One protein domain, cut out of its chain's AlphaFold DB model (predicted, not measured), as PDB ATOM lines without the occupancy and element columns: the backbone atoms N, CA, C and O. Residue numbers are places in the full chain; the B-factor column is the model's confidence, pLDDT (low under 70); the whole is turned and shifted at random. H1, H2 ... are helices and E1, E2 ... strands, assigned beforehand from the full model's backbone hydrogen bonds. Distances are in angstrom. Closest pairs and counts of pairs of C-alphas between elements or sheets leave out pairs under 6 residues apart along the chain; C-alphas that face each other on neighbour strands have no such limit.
ATOM      1  N   ARG A  70     -39.823  25.727  49.676       82.94
ATOM      2  CA  ARG A  70     -39.614  26.851  48.737       82.94
ATOM      3  C   ARG A  70     -38.137  27.107  48.387       82.94
ATOM      4  O   ARG A  70     -37.859  27.823  47.435       82.94
ATOM      5  N   GLU A  71     -37.218  26.619  49.219       85.44
ATOM      6  CA  GLU A  71     -35.766  26.780  49.076       85.44
ATOM      7  C   GLU A  71     -35.126  25.530  48.455       85.44
ATOM      8  O   GLU A  71     -33.942  25.547  48.137       85.44
ATOM      9  N   ALA A  72     -35.896  24.452  48.278       92.56
ATOM     10  CA  ALA A  72     -35.411  23.180  47.775       92.56
ATOM     11  C   ALA A  72     -35.714  23.009  46.285       92.56
ATOM     12  O   ALA A  72     -36.774  23.397  45.789       92.56
ATOM     13  N   ARG A  73     -34.788  22.363  45.573       96.12
ATOM     14  CA  ARG A  73     -35.054  21.842  44.229       96.12
ATOM     15  C   ARG A  73     -36.007  20.665  44.313       96.12
ATOM     16  O   ARG A  73     -35.978  19.905  45.278       96.12
ATOM     17  N   GLU A  74     -36.839  20.530  43.295       96.69
ATOM     18  CA  GLU A  74     -37.870  19.499  43.235       96.69
ATOM     19  C   GLU A  74     -37.282  18.114  43.002       96.69
ATOM     20  O   GLU A  74     -37.676  17.154  43.662       96.69
ATOM     21  N   PHE A  75     -36.303  18.030  42.104       98.00
ATOM     22  CA  PHE A  75     -35.608  16.796  41.787       98.00
ATOM     23  C   PHE A  75     -34.218  16.804  42.409       98.00
ATOM     24  O   PHE A  75     -33.550  17.839  42.420       98.00
ATOM     25  N   VAL A  76     -33.750  15.652  42.893       98.06
ATOM     26  CA  VAL A  76     -32.407  15.539  43.481       98.06
ATOM     27  C   VAL A  76     -31.677  14.295  42.987       98.06
ATOM     28  O   VAL A  76     -32.207  13.190  43.061       98.06
ATOM     29  N   LEU A  77     -30.433  14.458  42.536       98.06
ATOM     30  CA  LEU A  77     -29.542  13.366  42.144       98.06
ATOM     31  C   LEU A  77     -28.450  13.138  43.185       98.06
ATOM     32  O   LEU A  77     -27.764  14.076  43.588       98.06
ATOM     33  N   CYS A  78     -28.209  11.879  43.546       97.62
ATOM     34  CA  CYS A  78     -26.989  11.483  44.254       97.62
ATOM     35  C   CYS A  78     -26.558  10.076  43.834       97.62
ATOM     36  O   CYS A  78     -27.151   9.082  44.263       97.62
ATOM     37  N   LEU A  79     -25.503   9.979  43.028       95.56
ATOM     38  CA  LEU A  79     -25.160   8.754  42.311       95.56
ATOM     39  C   LEU A  79     -23.740   8.305  42.628       95.56
ATOM     40  O   LEU A  79     -22.778   8.983  42.304       95.56
ATOM     41  N   GLN A  80     -23.631   7.118  43.199       92.12
ATOM     42  CA  GLN A  80     -22.391   6.383  43.368       92.12
ATOM     43  C   GLN A  80     -22.103   5.507  42.137       92.12
ATOM     44  O   GLN A  80     -23.003   4.804  41.678       92.12
ATOM     45  N   SER A  81     -20.850   5.482  41.664       89.50
ATOM     46  CA  SER A  81     -20.413   4.667  40.514       89.50
ATOM     47  C   SER A  81     -19.107   3.879  40.725       89.50
ATOM     48  O   SER A  81     -18.528   3.393  39.759       89.50
ATOM     49  N   ASP A  82     -18.585   3.799  41.951       88.75
ATOM     50  CA  ASP A  82     -17.319   3.122  42.292       88.75
ATOM     51  C   ASP A  82     -17.496   1.680  42.808       88.75
ATOM     52  O   ASP A  82     -16.515   0.954  42.960       88.75
ATOM     53  N   ILE A  83     -18.735   1.252  43.066       85.12
ATOM     54  CA  ILE A  83     -19.080  -0.111  43.488       85.12
ATOM     55  C   ILE A  83     -20.124  -0.670  42.532       85.12
ATOM     56  O   ILE A  83     -21.101   0.009  42.221       85.12
ATOM     57  N   GLY A  84     -19.957  -1.940  42.165       83.81
ATOM     58  CA  GLY A  84     -20.887  -2.662  41.309       83.81
ATOM     59  C   GLY A  84     -20.328  -2.940  39.922       83.81
ATOM     60  O   GLY A  84     -19.131  -2.801  39.686       83.81
ATOM     61  N   THR A  85     -21.199  -3.383  39.021       82.19
ATOM     62  CA  THR A  85     -20.832  -3.778  37.650       82.19
ATOM     63  C   THR A  85     -21.199  -2.727  36.604       82.19
ATOM     64  O   THR A  85     -20.672  -2.767  35.493       82.19
ATOM     65  N   ALA A  86     -22.075  -1.776  36.941       86.12
ATOM     66  CA  ALA A  86     -22.458  -0.695  36.042       86.12
ATOM     67  C   ALA A  86     -21.297   0.292  35.853       86.12
ATOM     68  O   ALA A  86     -20.732   0.807  36.818       86.12
ATOM     69  N   THR A  87     -20.954   0.585  34.599       92.00
ATOM     70  CA  THR A  87     -19.950   1.610  34.292       92.00
ATOM     71  C   THR A  87     -20.537   3.012  34.498       92.00
ATOM     72  O   THR A  87     -21.743   3.194  34.310       92.00
ATOM     73  N   PRO A  88     -19.723   4.035  34.827       94.62
ATOM     74  CA  PRO A  88     -20.238   5.394  34.977       94.62
ATOM     75  C   PRO A  88     -20.999   5.928  33.746       94.62
ATOM     76  O   PRO A  88     -22.057   6.517  33.951       94.62
ATOM     77  N   PRO A  89     -20.569   5.687  32.486       95.25
ATOM     78  CA  PRO A  89     -21.354   6.075  31.310       95.25
ATOM     79  C   PRO A  89     -22.699   5.352  31.186       95.25
ATOM     80  O   PRO A  89     -23.686   5.983  30.823       95.25
ATOM     81  N   ALA A  90     -22.768   4.056  31.512       93.19
ATOM     82  CA  ALA A  90     -24.036   3.321  31.495       93.19
ATOM     83  C   ALA A  90     -25.010   3.868  32.552       93.19
ATOM     84  O   ALA A  90     -26.185   4.083  32.268       93.19
ATOM     85  N   LEU A  91     -24.503   4.174  33.750       94.56
ATOM     86  CA  LEU A  91     -25.294   4.797  34.807       94.56
ATOM     87  C   LEU A  91     -25.737   6.224  34.435       94.56
ATOM     88  O   LEU A  91     -26.867   6.605  34.727       94.56
ATOM     89  N   ALA A  92     -24.880   6.998  33.760       96.44
ATOM     90  CA  ALA A  92     -25.225   8.318  33.233       96.44
ATOM     91  C   ALA A  92     -26.349   8.236  32.192       96.44
ATOM     92  O   ALA A  92     -27.327   8.969  32.306       96.44
ATOM     93  N   ALA A  93     -26.246   7.311  31.231       95.25
ATOM     94  CA  ALA A  93     -27.285   7.072  30.233       95.25
ATOM     95  C   ALA A  93     -28.616   6.692  30.895       95.25
ATOM     96  O   ALA A  93     -29.635   7.316  30.617       95.25
ATOM     97  N   ARG A  94     -28.585   5.767  31.863       95.25
ATOM     98  CA  ARG A  94     -29.779   5.365  32.615       95.25
ATOM     99  C   ARG A  94     -30.453   6.543  33.314       95.25
ATOM    100  O   ARG A  94     -31.667   6.694  33.247       95.25
ATOM    101  N   VAL A  95     -29.679   7.375  34.005       96.88
ATOM    102  CA  VAL A  95     -30.214   8.549  34.709       96.88
ATOM    103  C   VAL A  95     -30.771   9.563  33.717       96.88
ATOM    104  O   VAL A  95     -31.837  10.119  33.962       96.88
ATOM    105  N   LEU A  96     -30.093   9.772  32.590       97.06
ATOM    106  CA  LEU A  96     -30.565  10.660  31.535       97.06
ATOM    107  C   LEU A  96     -31.898  10.188  30.939       97.06
ATOM    108  O   LEU A  96     -32.786  11.013  30.740       97.06
ATOM    109  N   ASP A  97     -32.074   8.883  30.723       97.06
ATOM    110  CA  ASP A  97     -33.341   8.314  30.250       97.06
ATOM    111  C   ASP A  97     -34.480   8.565  31.245       97.06
ATOM    112  O   ASP A  97     -35.587   8.920  30.840       97.06
ATOM    113  N   ILE A  98     -34.206   8.459  32.550       97.56
ATOM    114  CA  ILE A  98     -35.177   8.786  33.604       97.56
ATOM    115  C   ILE A  98     -35.532  10.273  33.580       97.56
ATOM    116  O   ILE A  98     -36.710  10.619  33.534       97.56
ATOM    117  N   LEU A  99     -34.529  11.155  33.571       97.56
ATOM    118  CA  LEU A  99     -34.745  12.605  33.543       97.56
ATOM    119  C   LEU A  99     -35.559  13.038  32.318       97.56
ATOM    120  O   LEU A  99     -36.439  13.888  32.439       97.56
ATOM    121  N   ARG A 100     -35.300  12.429  31.155       97.12
ATOM    122  CA  ARG A 100     -36.035  12.690  29.911       97.12
ATOM    123  C   ARG A 100     -37.460  12.157  29.961       97.12
ATOM    124  O   ARG A 100     -38.375  12.886  29.601       97.12
ATOM    125  N   ALA A 101     -37.658  10.926  30.431       97.50
ATOM    126  CA  ALA A 101     -38.991  10.337  30.563       97.50
ATOM    127  C   ALA A 101     -39.883  11.111  31.545       97.50
ATOM    128  O   ALA A 101     -41.102  11.115  31.403       97.50
ATOM    129  N   TRP A 102     -39.279  11.760  32.538       97.38
ATOM    130  CA  TRP A 102     -39.973  12.601  33.514       97.38
ATOM    131  C   TRP A 102     -40.053  14.075  33.107       97.38
ATOM    132  O   TRP A 102     -40.602  14.873  33.864       97.38
ATOM    133  N   GLU A 103     -39.495  14.445  31.950       97.19
ATOM    134  CA  GLU A 103     -39.462  15.821  31.441       97.19
ATOM    135  C   GLU A 103     -38.889  16.824  32.465       97.19
ATOM    136  O   GLU A 103     -39.400  17.930  32.659       97.19
ATOM    137  N   VAL A 104     -37.815  16.431  33.161       97.50
ATOM    138  CA  VAL A 104     -37.207  17.249  34.220       97.50
ATOM    139  C   VAL A 104     -36.525  18.484  33.626       97.50
ATOM    140  O   VAL A 104     -35.567  18.365  32.866       97.50
ATOM    141  N   ASP A 105     -36.959  19.681  34.040       97.62
ATOM    142  CA  ASP A 105     -36.205  20.924  33.821       97.62
ATOM    143  C   ASP A 105     -34.959  20.924  34.730       97.62
ATOM    144  O   ASP A 105     -35.117  20.905  35.959       97.62
ATOM    145  N   PRO A 106     -33.732  21.005  34.180       97.44
ATOM    146  CA  PRO A 106     -32.498  21.056  34.966       97.44
ATOM    147  C   PRO A 106     -32.478  22.164  36.025       97.44
ATOM    148  O   PRO A 106     -31.896  21.989  37.091       97.44
ATOM    149  N   ARG A 107     -33.185  23.281  35.818       97.56
ATOM    150  CA  ARG A 107     -33.278  24.367  36.815       97.56
ATOM    151  C   ARG A 107     -34.075  23.977  38.061       97.56
ATOM    152  O   ARG A 107     -34.001  24.661  39.082       97.56
ATOM    153  N   ARG A 108     -34.860  22.899  38.001       97.44
ATOM    154  CA  ARG A 108     -35.590  22.312  39.138       97.44
ATOM    155  C   ARG A 108     -34.824  21.146  39.767       97.44
ATOM    156  O   ARG A 108     -35.365  20.501  40.663       97.44
ATOM    157  N   LEU A 109     -33.592  20.888  39.324       98.00
ATOM    158  CA  LEU A 109     -32.746  19.788  39.763       98.00
ATOM    159  C   LEU A 109     -31.649  20.275  40.718       98.00
ATOM    160  O   LEU A 109     -31.017  21.308  40.494       98.00
ATOM    161  N   ALA A 110     -31.393  19.490  41.758       97.81
ATOM    162  CA  ALA A 110     -30.184  19.552  42.562       97.81
ATOM    163  C   ALA A 110     -29.340  18.288  42.364       97.81
ATOM    164  O   ALA A 110     -29.855  17.189  42.169       97.81
ATOM    165  N   VAL A 111     -28.029  18.427  42.496       97.69
ATOM    166  CA  VAL A 111     -27.066  17.331  42.582       97.69
ATOM    167  C   VAL A 111     -26.385  17.412  43.940       97.69
ATOM    168  O   VAL A 111     -25.909  18.472  44.341       97.69
ATOM    169  N   VAL A 112     -26.327  16.293  44.653       97.25
ATOM    170  CA  VAL A 112     -25.762  16.187  46.001       97.25
ATOM    171  C   VAL A 112     -24.627  15.165  46.004       97.25
ATOM    172  O   VAL A 112     -24.761  14.077  45.448       97.25
ATOM    173  N   GLU A 113     -23.518  15.489  46.673       95.75
ATOM    174  CA  GLU A 113     -22.452  14.523  46.960       95.75
ATOM    175  C   GLU A 113     -22.582  13.939  48.378       95.75
ATOM    176  O   GLU A 113     -22.557  14.664  49.374       95.75
ATOM    177  N   GLY A 114     -22.631  12.610  48.479       91.81
ATOM    178  CA  GLY A 114     -22.460  11.855  49.722       91.81
ATOM    179  C   GLY A 114     -21.016  11.419  49.988       91.81
ATOM    180  O   GLY A 114     -20.625  11.292  51.145       91.81
ATOM    181  N   ILE A 115     -20.210  11.220  48.941       92.88
ATOM    182  CA  ILE A 115     -18.760  11.019  49.021       92.88
ATOM    183  C   ILE A 115     -18.076  11.981  48.040       92.88
ATOM    184  O   ILE A 115     -18.366  11.927  46.838       92.88
ATOM    185  N   PRO A 116     -17.135  12.825  48.515       90.44
ATOM    186  CA  PRO A 116     -16.418  13.761  47.659       90.44
ATOM    187  C   PRO A 116     -15.784  13.066  46.456       90.44
ATOM    188  O   PRO A 116     -15.137  12.028  46.615       90.44
ATOM    189  N   ARG A 117     -15.888  13.683  45.272       88.44
ATOM    190  CA  ARG A 117     -15.314  13.215  43.991       88.44
ATOM    191  C   ARG A 117     -15.971  11.963  43.412       88.44
ATOM    192  O   ARG A 117     -16.151  11.919  42.203       88.44
ATOM    193  N   VAL A 118     -16.316  10.974  44.237       91.62
ATOM    194  CA  VAL A 118     -16.948   9.724  43.789       91.62
ATOM    195  C   VAL A 118     -18.318  10.011  43.182       91.62
ATOM    196  O   VAL A 118     -18.584   9.593  42.059       91.62
ATOM    197  N   ASP A 119     -19.146  10.804  43.863       93.56
ATOM    198  CA  ASP A 119     -20.513  11.071  43.394       93.56
ATOM    199  C   ASP A 119     -20.606  12.097  42.271       93.56
ATOM    200  O   ASP A 119     -21.664  12.291  41.677       93.56
ATOM    201  N   ARG A 120     -19.488  12.755  41.958       93.19
ATOM    202  CA  ARG A 120     -19.401  13.728  40.871       93.19
ATOM    203  C   ARG A 120     -19.187  13.074  39.513       93.19
ATOM    204  O   ARG A 120     -19.450  13.716  38.502       93.19
ATOM    205  N   VAL A 121     -18.719  11.823  39.473       95.62
ATOM    206  CA  VAL A 121     -18.338  11.154  38.220       95.62
ATOM    207  C   VAL A 121     -19.510  11.105  37.243       95.62
ATOM    208  O   VAL A 121     -19.348  11.494  36.092       95.62
ATOM    209  N   VAL A 122     -20.692  10.676  37.693       96.00
ATOM    210  CA  VAL A 122     -21.866  10.556  36.815       96.00
ATOM    211  C   VAL A 122     -22.450  11.921  36.428       96.00
ATOM    212  O   VAL A 122     -22.598  12.155  35.231       96.00
ATOM    213  N   PRO A 123     -22.715  12.864  37.357       95.25
ATOM    214  CA  PRO A 123     -23.169  14.206  36.990       95.25
ATOM    215  C   PRO A 123     -22.222  14.948  36.040       95.25
ATOM    216  O   PRO A 123     -22.690  15.673  35.171       95.25
ATOM    217  N   ALA A 124     -20.904  14.745  36.150       96.00
ATOM    218  CA  ALA A 124     -19.940  15.353  35.232       96.00
ATOM    219  C   ALA A 124     -20.079  14.842  33.786       96.00
ATOM    220  O   ALA A 124     -19.826  15.591  32.850       96.00
ATOM    221  N   LEU A 125     -20.514  13.592  33.586       97.50
ATOM    222  CA  LEU A 125     -20.810  13.059  32.249       97.50
ATOM    223  C   LEU A 125     -22.097  13.645  31.647       97.50
ATOM    224  O   LEU A 125     -22.301  13.541  30.443       97.50
ATOM    225  N   LEU A 126     -22.950  14.244  32.481       96.88
ATOM    226  CA  LEU A 126     -24.229  14.842  32.098       96.88
ATOM    227  C   LEU A 126     -24.189  16.377  32.123       96.88
ATOM    228  O   LEU A 126     -25.239  16.998  32.031       96.88
ATOM    229  N   GLU A 127     -23.013  17.003  32.247       95.50
ATOM    230  CA  GLU A 127     -22.874  18.445  32.513       95.50
ATOM    231  C   GLU A 127     -23.702  19.327  31.562       95.50
ATOM    232  O   GLU A 127     -24.377  20.243  32.024       95.50
ATOM    233  N   SER A 128     -23.730  19.012  30.261       95.12
ATOM    234  CA  SER A 128     -24.529  19.756  29.276       95.12
ATOM    235  C   SER A 128     -26.039  19.612  29.472       95.12
ATOM    236  O   SER A 128     -26.782  20.556  29.228       95.12
ATOM    237  N   GLU A 129     -26.500  18.439  29.906       96.88
ATOM    238  CA  GLU A 129     -27.918  18.159  30.155       96.88
ATOM    239  C   GLU A 129     -28.370  18.708  31.518       96.88
ATOM    240  O   GLU A 129     -29.564  18.855  31.754       96.88
ATOM    241  N   LEU A 130     -27.428  19.011  32.420       96.62
ATOM    242  CA  LEU A 130     -27.688  19.535  33.762       96.62
ATOM    243  C   LEU A 130     -27.443  21.050  33.876       96.62
ATOM    244  O   LEU A 130     -27.324  21.563  34.990       96.62
ATOM    245  N   ASP A 131     -27.363  21.776  32.757       96.25
ATOM    246  CA  ASP A 131     -27.139  23.225  32.775       96.25
ATOM    247  C   ASP A 131     -28.234  23.958  33.575       96.25
ATOM    248  O   ASP A 131     -29.429  23.859  33.292       96.25
ATOM    249  N   GLY A 132     -27.822  24.695  34.607       95.56
ATOM    250  CA  GLY A 132     -28.719  25.364  35.552       95.56
ATOM    251  C   GLY A 132     -29.129  24.543  36.781       95.56
ATOM    252  O   GLY A 132     -29.824  25.091  37.642       95.56
ATOM    253  N   ALA A 133     -28.689  23.286  36.907       97.50
ATOM    254  CA  ALA A 133     -28.873  22.503  38.126       97.50
ATOM    255  C   ALA A 133     -28.053  23.066  39.298       97.50
ATOM    256  O   ALA A 133     -26.941  23.578  39.142       97.50
ATOM    257  N   GLU A 134     -28.595  22.943  40.506       97.12
ATOM    258  CA  GLU A 134     -27.906  23.342  41.730       97.12
ATOM    259  C   GLU A 134     -26.955  22.240  42.207       97.12
ATOM    260  O   GLU A 134     -27.334  21.075  42.262       97.12
ATOM    261  N   PHE A 135     -25.720  22.582  42.583       96.06
ATOM    262  CA  PHE A 135     -24.737  21.600  43.051       96.06
ATOM    263  C   PHE A 135     -24.405  21.790  44.535       96.06
ATOM    264  O   PHE A 135     -23.878  22.829  44.934       96.06
ATOM    265  N   HIS A 136     -24.638  20.750  45.335       96.38
ATOM    266  CA  HIS A 136     -24.302  20.684  46.755       96.38
ATOM    267  C   HIS A 136     -23.083  19.772  46.970       96.38
ATOM    268  O   HIS A 136     -23.232  18.547  47.074       96.38
ATOM    269  N   PRO A 137     -21.863  20.338  47.055       95.31
ATOM    270  CA  PRO A 137     -20.669  19.546  47.324       95.31
ATOM    271  C   PRO A 137     -20.728  18.937  48.726       95.31
ATOM    272  O   PRO A 137     -21.315  19.519  49.645       95.31
ATOM    273  N   PHE A 138     -20.009  17.833  48.940       94.81
ATOM    274  CA  PHE A 138     -20.017  17.124  50.228       94.81
ATOM    275  C   PHE A 138     -19.669  18.039  51.410       94.81
ATOM    276  O   PHE A 138     -20.233  17.918  52.492       94.81
ATOM    277  N   ARG A 139     -18.750  18.996  51.215       94.94
ATOM    278  CA  ARG A 139     -18.367  19.963  52.256       94.94
ATOM    279  C   ARG A 139     -19.564  20.768  52.763       94.94
ATOM    280  O   ARG A 139     -19.626  21.071  53.953       94.94
ATOM    281  N   ASP A 140     -20.463  21.146  51.866       94.44
ATOM    282  CA  ASP A 140     -21.609  21.978  52.205       94.44
ATOM    283  C   ASP A 140     -22.687  21.120  52.868       94.44
ATOM    284  O   ASP A 140     -23.194  21.519  53.914       94.44
ATOM    285  N   VAL A 141     -22.910  19.900  52.364       93.44
ATOM    286  CA  VAL A 141     -23.755  18.881  53.015       93.44
ATOM    287  C   VAL A 141     -23.281  18.599  54.443       93.44
ATOM    288  O   VAL A 141     -24.065  18.617  55.385       93.44
ATOM    289  N   TRP A 142     -21.979  18.401  54.636       91.88
ATOM    290  CA  TRP A 142     -21.390  18.133  55.945       91.88
ATOM    291  C   TRP A 142     -21.568  19.300  56.926       91.88
ATOM    292  O   TRP A 142     -21.746  19.091  58.123       91.88
ATOM    293  N   ARG A 143     -21.503  20.546  56.438       93.44
ATOM    294  CA  ARG A 143     -21.594  21.749  57.282       93.44
ATOM    295  C   ARG A 143     -23.021  22.202  57.555       93.44
ATOM    296  O   ARG A 143     -23.250  22.820  58.589       93.44
ATOM    297  N   ARG A 144     -23.935  21.996  56.608       91.62
ATOM    298  CA  ARG A 144     -25.286  22.581  56.617       91.62
ATOM    299  C   ARG A 144     -26.394  21.533  56.679       91.62
ATOM    300  O   ARG A 144     -27.551  21.905  56.826       91.62
ATOM    301  N   GLY A 145     -26.043  20.251  56.608       91.62
ATOM    302  CA  GLY A 145     -26.995  19.160  56.445       91.62
ATOM    303  C   GLY A 145     -27.371  18.939  54.980       91.62
ATOM    304  O   GLY A 145     -26.974  19.687  54.083       91.62
ATOM    305  N   LEU A 146     -28.135  17.875  54.739       93.44
ATOM    306  CA  LEU A 146     -28.680  17.593  53.415       93.44
ATOM    307  C   LEU A 146     -29.803  18.583  53.065       93.44
ATOM    308  O   LEU A 146     -30.620  18.887  53.936       93.44
ATOM    309  N   PRO A 147     -29.913  19.018  51.797       94.00
ATOM    310  CA  PRO A 147     -31.004  19.868  51.320       94.00
ATOM    311  C   PRO A 147     -32.285  19.043  51.079       94.00
ATOM    312  O   PRO A 147     -32.850  19.040  49.986       94.00
ATOM    313  N   VAL A 148     -32.708  18.281  52.092       95.06
ATOM    314  CA  VAL A 148     -33.906  17.435  52.045       95.06
ATOM    315  C   VAL A 148     -35.146  18.248  52.391       95.06
ATOM    316  O   VAL A 148     -35.169  18.950  53.400       95.06
ATOM    317  N   ALA A 149     -36.192  18.121  51.585       95.19
ATOM    318  CA  ALA A 149     -37.496  18.725  51.823       95.19
ATOM    319  C   ALA A 149     -38.627  17.734  51.491       95.19
ATOM    320  O   ALA A 149     -38.461  16.886  50.608       95.19
ATOM    321  N   PRO A 150     -39.795  17.839  52.155       94.00
ATOM    322  CA  PRO A 150     -40.958  17.038  51.796       94.00
ATOM    323  C   PRO A 150     -41.394  17.309  50.353       94.00
ATOM    324  O   PRO A 150     -41.365  18.452  49.899       94.00
ATOM    325  N   GLY A 151     -41.845  16.266  49.656       92.56
ATOM    326  CA  GLY A 151     -42.367  16.379  48.290       92.56
ATOM    327  C   GLY A 151     -41.312  16.410  47.181       92.56
ATOM    328  O   GLY A 151     -41.695  16.444  46.018       92.56
ATOM    329  N   GLN A 152     -40.016  16.359  47.508       96.00
ATOM    330  CA  GLN A 152     -38.976  16.135  46.500       96.00
ATOM    331  C   GLN A 152     -39.084  14.736  45.879       96.00
ATOM    332  O   GLN A 152     -39.526  13.786  46.536       96.00
ATOM    333  N   THR A 153     -38.561  14.606  44.660       97.62
ATOM    334  CA  THR A 153     -38.344  13.329  43.978       97.62
ATOM    335  C   THR A 153     -36.853  13.099  43.762       97.62
ATOM    336  O   THR A 153     -36.170  13.834  43.050       97.62
ATOM    337  N   TRP A 154     -36.322  12.059  44.391       98.00
ATOM    338  CA  TRP A 154     -34.901  11.739  44.362       98.00
ATOM    339  C   TRP A 154     -34.589  10.627  43.357       98.00
ATOM    340  O   TRP A 154     -35.379   9.712  43.153       98.00
ATOM    341  N   ILE A 155     -33.394  10.655  42.776       97.94
ATOM    342  CA  ILE A 155     -32.789   9.521  42.073       97.94
ATOM    343  C   ILE A 155     -31.437   9.277  42.733       97.94
ATOM    344  O   ILE A 155     -30.532  10.116  42.670       97.94
ATOM    345  N   SER A 156     -31.286   8.143  43.417       97.19
ATOM    346  CA  SER A 156     -30.052   7.873  44.153       97.19
ATOM    347  C   SER A 156     -29.664   6.408  44.194       97.19
ATOM    348  O   SER A 156     -30.515   5.543  44.342       97.19
ATOM    349  N   SER A 157     -28.362   6.128  44.152       95.19
ATOM    350  CA  SER A 157     -27.808   4.795  44.437       95.19
ATOM    351  C   SER A 157     -27.213   4.665  45.844       95.19
ATOM    352  O   SER A 157     -26.603   3.650  46.183       95.19
ATOM    353  N   ARG A 158     -27.362   5.689  46.698       94.81
ATOM    354  CA  ARG A 158     -26.841   5.680  48.071       94.81
ATOM    355  C   ARG A 158     -27.932   5.348  49.078       94.81
ATOM    356  O   ARG A 158     -28.913   6.074  49.211       94.81
ATOM    357  N   TYR A 159     -27.696   4.308  49.879       94.69
ATOM    358  CA  TYR A 159     -28.610   3.879  50.946       94.69
ATOM    359  C   TYR A 159     -29.014   5.013  51.903       94.69
ATOM    360  O   TYR A 159     -30.201   5.229  52.120       94.69
ATOM    361  N   HIS A 160     -28.051   5.769  52.444       95.25
ATOM    362  CA  HIS A 160     -28.370   6.833  53.403       95.25
ATOM    363  C   HIS A 160     -29.092   8.023  52.764       95.25
ATOM    364  O   HIS A 160     -29.882   8.665  53.445       95.25
ATOM    365  N   MET A 161     -28.878   8.298  51.472       96.25
ATOM    366  CA  MET A 161     -29.626   9.355  50.785       96.25
ATOM    367  C   MET A 161     -31.083   8.953  50.603       96.25
ATOM    368  O   MET A 161     -31.962   9.746  50.913       96.25
ATOM    369  N   HIS A 162     -31.334   7.697  50.216       96.81
ATOM    370  CA  HIS A 162     -32.680   7.124  50.234       96.81
ATOM    371  C   HIS A 162     -33.307   7.258  51.626       96.81
ATOM    372  O   HIS A 162     -34.365   7.869  51.758       96.81
ATOM    373  N   LEU A 163     -32.653   6.738  52.668       96.88
ATOM    374  CA  LEU A 163     -33.192   6.739  54.031       96.88
ATOM    375  C   LEU A 163     -33.552   8.151  54.511       96.88
ATOM    376  O   LEU A 163     -34.671   8.375  54.971       96.88
ATOM    377  N   LEU A 164     -32.616   9.097  54.399       96.69
ATOM    378  CA  LEU A 164     -32.773  10.454  54.923       96.69
ATOM    379  C   LEU A 164     -33.821  11.252  54.144       96.69
ATOM    380  O   LEU A 164     -34.646  11.926  54.756       96.69
ATOM    381  N   ALA A 165     -33.831  11.144  52.814       96.56
ATOM    382  CA  ALA A 165     -34.824  11.810  51.981       96.56
ATOM    383  C   ALA A 165     -36.234  11.250  52.233       96.56
ATOM    384  O   ALA A 165     -37.164  12.018  52.481       96.56
ATOM    385  N   ALA A 166     -36.388   9.921  52.280       96.88
ATOM    386  CA  ALA A 166     -37.665   9.286  52.605       96.88
ATOM    387  C   ALA A 166     -38.178   9.682  53.996       96.88
ATOM    388  O   ALA A 166     -39.367   9.953  54.173       96.88
ATOM    389  N   ALA A 167     -37.283   9.755  54.984       96.31
ATOM    390  CA  ALA A 167     -37.627  10.168  56.340       96.31
ATOM    391  C   ALA A 167     -38.001  11.658  56.438       96.31
ATOM    392  O   ALA A 167     -38.804  12.030  57.293       96.31
ATOM    393  N   ALA A 168     -37.477  12.492  55.536       95.50
ATOM    394  CA  ALA A 168     -37.851  13.896  55.382       95.50
ATOM    395  C   ALA A 168     -39.138  14.109  54.557       95.50
ATOM    396  O   ALA A 168     -39.555  15.252  54.373       95.50
ATOM    397  N   GLY A 169     -39.789  13.042  54.080       95.56
ATOM    398  CA  GLY A 169     -41.041  13.129  53.324       95.56
ATOM    399  C   GLY A 169     -40.877  13.193  51.801       95.56
ATOM    400  O   GLY A 169     -41.819  13.592  51.118       95.56
ATOM    401  N   ALA A 170     -39.703  12.851  51.266       96.00
ATOM    402  CA  ALA A 170     -39.457  12.764  49.828       96.00
ATOM    403  C   ALA A 170     -39.683  11.339  49.287       96.00
ATOM    404  O   ALA A 170     -39.426  10.350  49.976       96.00
ATOM    405  N   ASN A 171     -40.096  11.225  48.027       95.94
ATOM    406  CA  ASN A 171     -40.079   9.958  47.285       95.94
ATOM    407  C   ASN A 171     -38.843   9.892  46.384       95.94
ATOM    408  O   ASN A 171     -38.071  10.846  46.279       95.94
ATOM    409  N   GLY A 172     -38.640   8.755  45.730       97.38
ATOM    410  CA  GLY A 172     -37.576   8.635  44.755       97.38
ATOM    411  C   GLY A 172     -37.368   7.237  44.208       97.38
ATOM    412  O   GLY A 172     -37.984   6.261  44.638       97.38
ATOM    413  N   VAL A 173     -36.469   7.162  43.238       97.75
ATOM    414  CA  VAL A 173     -35.974   5.924  42.655       97.75
ATOM    415  C   VAL A 173     -34.620   5.612  43.274       97.75
ATOM    416  O   VAL A 173     -33.668   6.394  43.192       97.75
ATOM    417  N   ALA A 174     -34.525   4.432  43.870       96.88
ATOM    418  CA  ALA A 174     -33.262   3.836  44.249       96.88
ATOM    419  C   ALA A 174     -32.654   3.119  43.035       96.88
ATOM    420  O   ALA A 174     -33.224   2.138  42.559       96.88
ATOM    421  N   ILE A 175     -31.505   3.587  42.550       95.06
ATOM    422  CA  ILE A 175     -30.764   2.922  41.476       95.06
ATOM    423  C   ILE A 175     -29.844   1.869  42.087       95.06
ATOM    424  O   ILE A 175     -28.867   2.203  42.763       95.06
ATOM    425  N   SER A 176     -30.131   0.593  41.850       91.50
ATOM    426  CA  SER A 176     -29.247  -0.478  42.294       91.50
ATOM    427  C   SER A 176     -28.031  -0.577  41.381       91.50
ATOM    428  O   SER A 176     -28.109  -1.026  40.240       91.50
ATOM    429  N   VAL A 177     -26.876  -0.165  41.902       87.25
ATOM    430  CA  VAL A 177     -25.587  -0.297  41.199       87.25
ATOM    431  C   VAL A 177     -24.920  -1.652  41.451       87.25
ATOM    432  O   VAL A 177     -23.998  -2.036  40.739       87.25
ATOM    433  N   SER A 178     -25.405  -2.416  42.436       85.69
ATOM    434  CA  SER A 178     -24.945  -3.772  42.746       85.69
ATOM    435  C   SER A 178     -26.111  -4.626  43.236       85.69
ATOM    436  O   SER A 178     -26.632  -4.395  44.332       85.69
ATOM    437  N   ARG A 179     -26.474  -5.640  42.442       83.12
ATOM    438  CA  ARG A 179     -27.594  -6.551  42.729       83.12
ATOM    439  C   ARG A 179     -27.424  -7.293  44.057       83.12
ATOM    440  O   ARG A 179     -28.382  -7.413  44.806       83.12
ATOM    441  N   ASP A 180     -26.209  -7.704  44.401       83.56
ATOM    442  CA  ASP A 180     -25.983  -8.468  45.634       83.56
ATOM    443  C   ASP A 180     -25.823  -7.571  46.869       83.56
ATOM    444  O   ASP A 180     -26.150  -7.983  47.979       83.56
ATOM    445  N   TYR A 181     -25.332  -6.338  46.699       83.25
ATOM    446  CA  TYR A 181     -24.967  -5.467  47.821       83.25
ATOM    447  C   TYR A 181     -25.966  -4.342  48.103       83.25
ATOM    448  O   TYR A 181     -26.293  -4.087  49.261       83.25
ATOM    449  N   TYR A 182     -26.438  -3.635  47.072       85.81
ATOM    450  CA  TYR A 182     -27.303  -2.461  47.236       85.81
ATOM    451  C   TYR A 182     -28.790  -2.785  47.112       85.81
ATOM    452  O   TYR A 182     -29.585  -2.167  47.826       85.81
ATOM    453  N   THR A 183     -29.173  -3.774  46.297       89.19
ATOM    454  CA  THR A 183     -30.584  -4.179  46.175       89.19
ATOM    455  C   THR A 183     -31.201  -4.560  47.522       89.19
ATOM    456  O   THR A 183     -32.232  -3.970  47.852       89.19
ATOM    457  N   PRO A 184     -30.605  -5.443  48.355       89.19
ATOM    458  CA  PRO A 184     -31.219  -5.821  49.631       89.19
ATOM    459  C   PRO A 184     -31.388  -4.629  50.579       89.19
ATOM    460  O   PRO A 184     -32.392  -4.513  51.275       89.19
ATOM    461  N   LYS A 185     -30.437  -3.689  50.556       91.25
ATOM    462  CA  LYS A 185     -30.467  -2.493  51.402       91.25
ATOM    463  C   LYS A 185     -31.613  -1.561  51.031       91.25
ATOM    464  O   LYS A 185     -32.355  -1.114  51.901       91.25
ATOM    465  N   HIS A 186     -31.756  -1.254  49.744       94.50
ATOM    466  CA  HIS A 186     -32.854  -0.414  49.275       94.50
ATOM    467  C   HIS A 186     -34.200  -1.113  49.440       94.50
ATOM    468  O   HIS A 186     -35.155  -0.467  49.860       94.50
ATOM    469  N   ARG A 187     -34.260  -2.427  49.191       93.31
ATOM    470  CA  ARG A 187     -35.468  -3.222  49.409       93.31
ATOM    471  C   ARG A 187     -35.929  -3.158  50.862       93.31
ATOM    472  O   ARG A 187     -37.094  -2.877  51.085       93.31
ATOM    473  N   GLY A 188     -35.013  -3.257  51.827       92.56
ATOM    474  CA  GLY A 188     -35.350  -3.117  53.246       92.56
ATOM    475  C   GLY A 188     -36.032  -1.788  53.603       92.56
ATOM    476  O   GLY A 188     -36.950  -1.773  54.415       92.56
ATOM    477  N   LEU A 189     -35.649  -0.668  52.974       95.12
ATOM    478  CA  LEU A 189     -36.328   0.621  53.186       95.12
ATOM    479  C   LEU A 189     -37.687   0.694  52.486       95.12
ATOM    480  O   LEU A 189     -38.625   1.270  53.035       95.12
ATOM    481  N   ILE A 190     -37.797   0.099  51.298       95.69
ATOM    482  CA  ILE A 190     -39.059   0.011  50.553       95.69
ATOM    483  C   ILE A 190     -40.070  -0.823  51.342       95.69
ATOM    484  O   ILE A 190     -41.193  -0.373  51.551       95.69
ATOM    485  N   ASP A 191     -39.650  -1.978  51.854       93.81
ATOM    486  CA  ASP A 191     -40.479  -2.883  52.652       93.81
ATOM    487  C   ASP A 191     -40.873  -2.250  53.997       93.81
ATOM    488  O   ASP A 191     -41.972  -2.476  54.502       93.81
ATOM    489  N   LEU A 192     -40.012  -1.387  54.553       93.94
ATOM    490  CA  LEU A 192     -40.327  -0.558  55.721       93.94
ATOM    491  C   LEU A 192     -41.344   0.560  55.403       93.94
ATOM    492  O   LEU A 192     -41.922   1.148  56.316       93.94
ATOM    493  N   GLY A 193     -41.587   0.847  54.122       95.31
ATOM    494  CA  GLY A 193     -42.600   1.789  53.654       95.31
ATOM    495  C   GLY A 193     -42.054   3.136  53.192       95.31
ATOM    496  O   GLY A 193     -42.751   4.133  53.347       95.31
ATOM    497  N   SER A 194     -40.837   3.211  52.642       96.12
ATOM    498  CA  SER A 194     -40.240   4.488  52.212       96.12
ATOM    499  C   SER A 194     -41.002   5.199  51.091       96.12
ATOM    500  O   SER A 194     -40.788   6.390  50.886       96.12
ATOM    501  N   GLY A 195     -41.869   4.496  50.353       93.81
ATOM    502  CA  GLY A 195     -42.560   5.029  49.172       93.81
ATOM    503  C   GLY A 195     -41.662   5.157  47.937       93.81
ATOM    504  O   GLY A 195     -42.079   5.724  46.932       93.81
ATOM    505  N   TRP A 196     -40.429   4.650  48.005       97.25
ATOM    506  CA  TRP A 196     -39.493   4.641  46.885       97.25
ATOM    507  C   TRP A 196     -39.672   3.401  46.013       97.25
ATOM    508  O   TRP A 196     -40.136   2.353  46.466       97.25
ATOM    509  N   THR A 197     -39.242   3.500  44.760       96.44
ATOM    510  CA  THR A 197     -39.147   2.362  43.839       96.44
ATOM    511  C   THR A 197     -37.689   1.962  43.647       96.44
ATOM    512  O   THR A 197     -36.780   2.776  43.791       96.44
ATOM    513  N   LEU A 198     -37.448   0.684  43.359       95.25
ATOM    514  CA  LEU A 198     -36.124   0.201  42.968       95.25
ATOM    515  C   LEU A 198     -36.074   0.107  41.447       95.25
ATOM    516  O   LEU A 198     -37.017  -0.409  40.851       95.25
ATOM    517  N   SER A 199     -34.965   0.534  40.859       94.00
ATOM    518  CA  SER A 199     -34.630   0.250  39.470       94.00
ATOM    519  C   SER A 199     -33.179  -0.200  39.377       94.00
ATOM    520  O   SER A 199     -32.309   0.346  40.059       94.00
ATOM    521  N   ASP A 200     -32.914  -1.207  38.560       88.62
ATOM    522  CA  ASP A 200     -31.557  -1.617  38.245       88.62
ATOM    523  C   ASP A 200     -30.960  -0.703  37.160       88.62
ATOM    524  O   ASP A 200     -31.663  -0.067  36.368       88.62
ATOM    525  N   ALA A 201     -29.630  -0.604  37.134       81.56
ATOM    526  CA  ALA A 201     -28.927   0.244  36.169       81.56
ATOM    527  C   ALA A 201     -29.110  -0.208  34.702       81.56
ATOM    528  O   ALA A 201     -28.902   0.593  33.795       81.56
TER     529      ALA A 201
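AT A GLANCE: This is residues 70 to 201 of the 259 residues of the protein "Polysaccharide pyruvyl transferase family protein" of Amycolatopsis sp. SID8362 (UniProt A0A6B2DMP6). A twisted sheet of six parallel strands runs through the middle, with H4 and H5 side by side over one face and H1 over the other. H2 packs on H1 and only grazes the sheet, while H3 sits off the sheet, past the ends of E2 and E3. The printed part has 132 residues, with five named helices and six named strands in the order E1 H1 E2 H2 E3 H3 E4 H4 E5 H5 E6; the sheet's order is E3 E2 E1 E4 E5 E6, and the class is mixed. The whole is compact and rounded, with a radius of gyration of the C-alphas of 13.4 A and spans of 35 by 30 by 30 A.

IN THESE COORDINATES: Find C-alpha 75 at (-35.608, 16.796, 41.787), where E1 begins and runs to residue 78. H1, residues 88 to 101, covers 19.9 A from C-alpha 88 at (-20.238, 5.394, 34.977). Next come E2, residues 109 to 112, H2, 121 to 125, E3, 134 to 136, H3, 138 to 144, and E4, 153 to 156. H4, residues 159 to 167, is 12.2 A long; E5, 171 to 176, 15.8 A; H5, 183 to 191, 11.9 A. E6, residues 197 to 200, ends with C-alpha 200 at (-31.557, -1.617, 38.245).

HOW THE PARTS SIT: Start at the sheet, only just strongly twisted, with C-alphas up to 4.2 A off its best plane; E3 and E6 are its edge strands. Look for N 134 and O 109 at 2.9 A between E3 and E2, N 110 and O 75 at 2.8 A between E2 and E1, N 76 and O 153 at 3.0 A between E1 and E4, N 154 and O 171 at 2.8 A between E4 and E5, and N 174 and O 197 at 2.8 A between E5 and E6. E1 H1 E2, E2 H2 E3, E4 H4 E5 and E5 H5 E6 are strand-helix-strand units, two parallel neighbour strands with a helix between them along the chain; E3 H3 E4 is a split one, with E2 and E1 between its strands. Each of these crossovers is right-handed. H4 has a height over the sheet of 9.0 A, and H5, on the same face, 9.4 A. They touch at Tyr 159 and His 186, closest C-alphas 6.3 A apart, and run the same way at a shallow tilt of 12 degrees. On the opposite face, H1 lies over E4 and E5 at a height of 9.5 A. With residues 88 to 92 alone it touches H2; the closest C-alphas, of Ala 92 and Val 122, are 5.4 A apart. H2 only grazes the sheet, with residues 122 to 123. H3 is only just not on the sheet, with 4 pairs of C-alphas within 10 A, and touches no helix. In H1, H2, H3, H4 and H5 every O i to N i+4 pair is within hydrogen-bond range.

THE WHOLE: The two C-alphas farthest apart, of Arg 70 and Asp 180, are 38.0 A apart. The printed part has no cut, and no link is long. Its mean pLDDT is 94.1, and no printed residue is under 70.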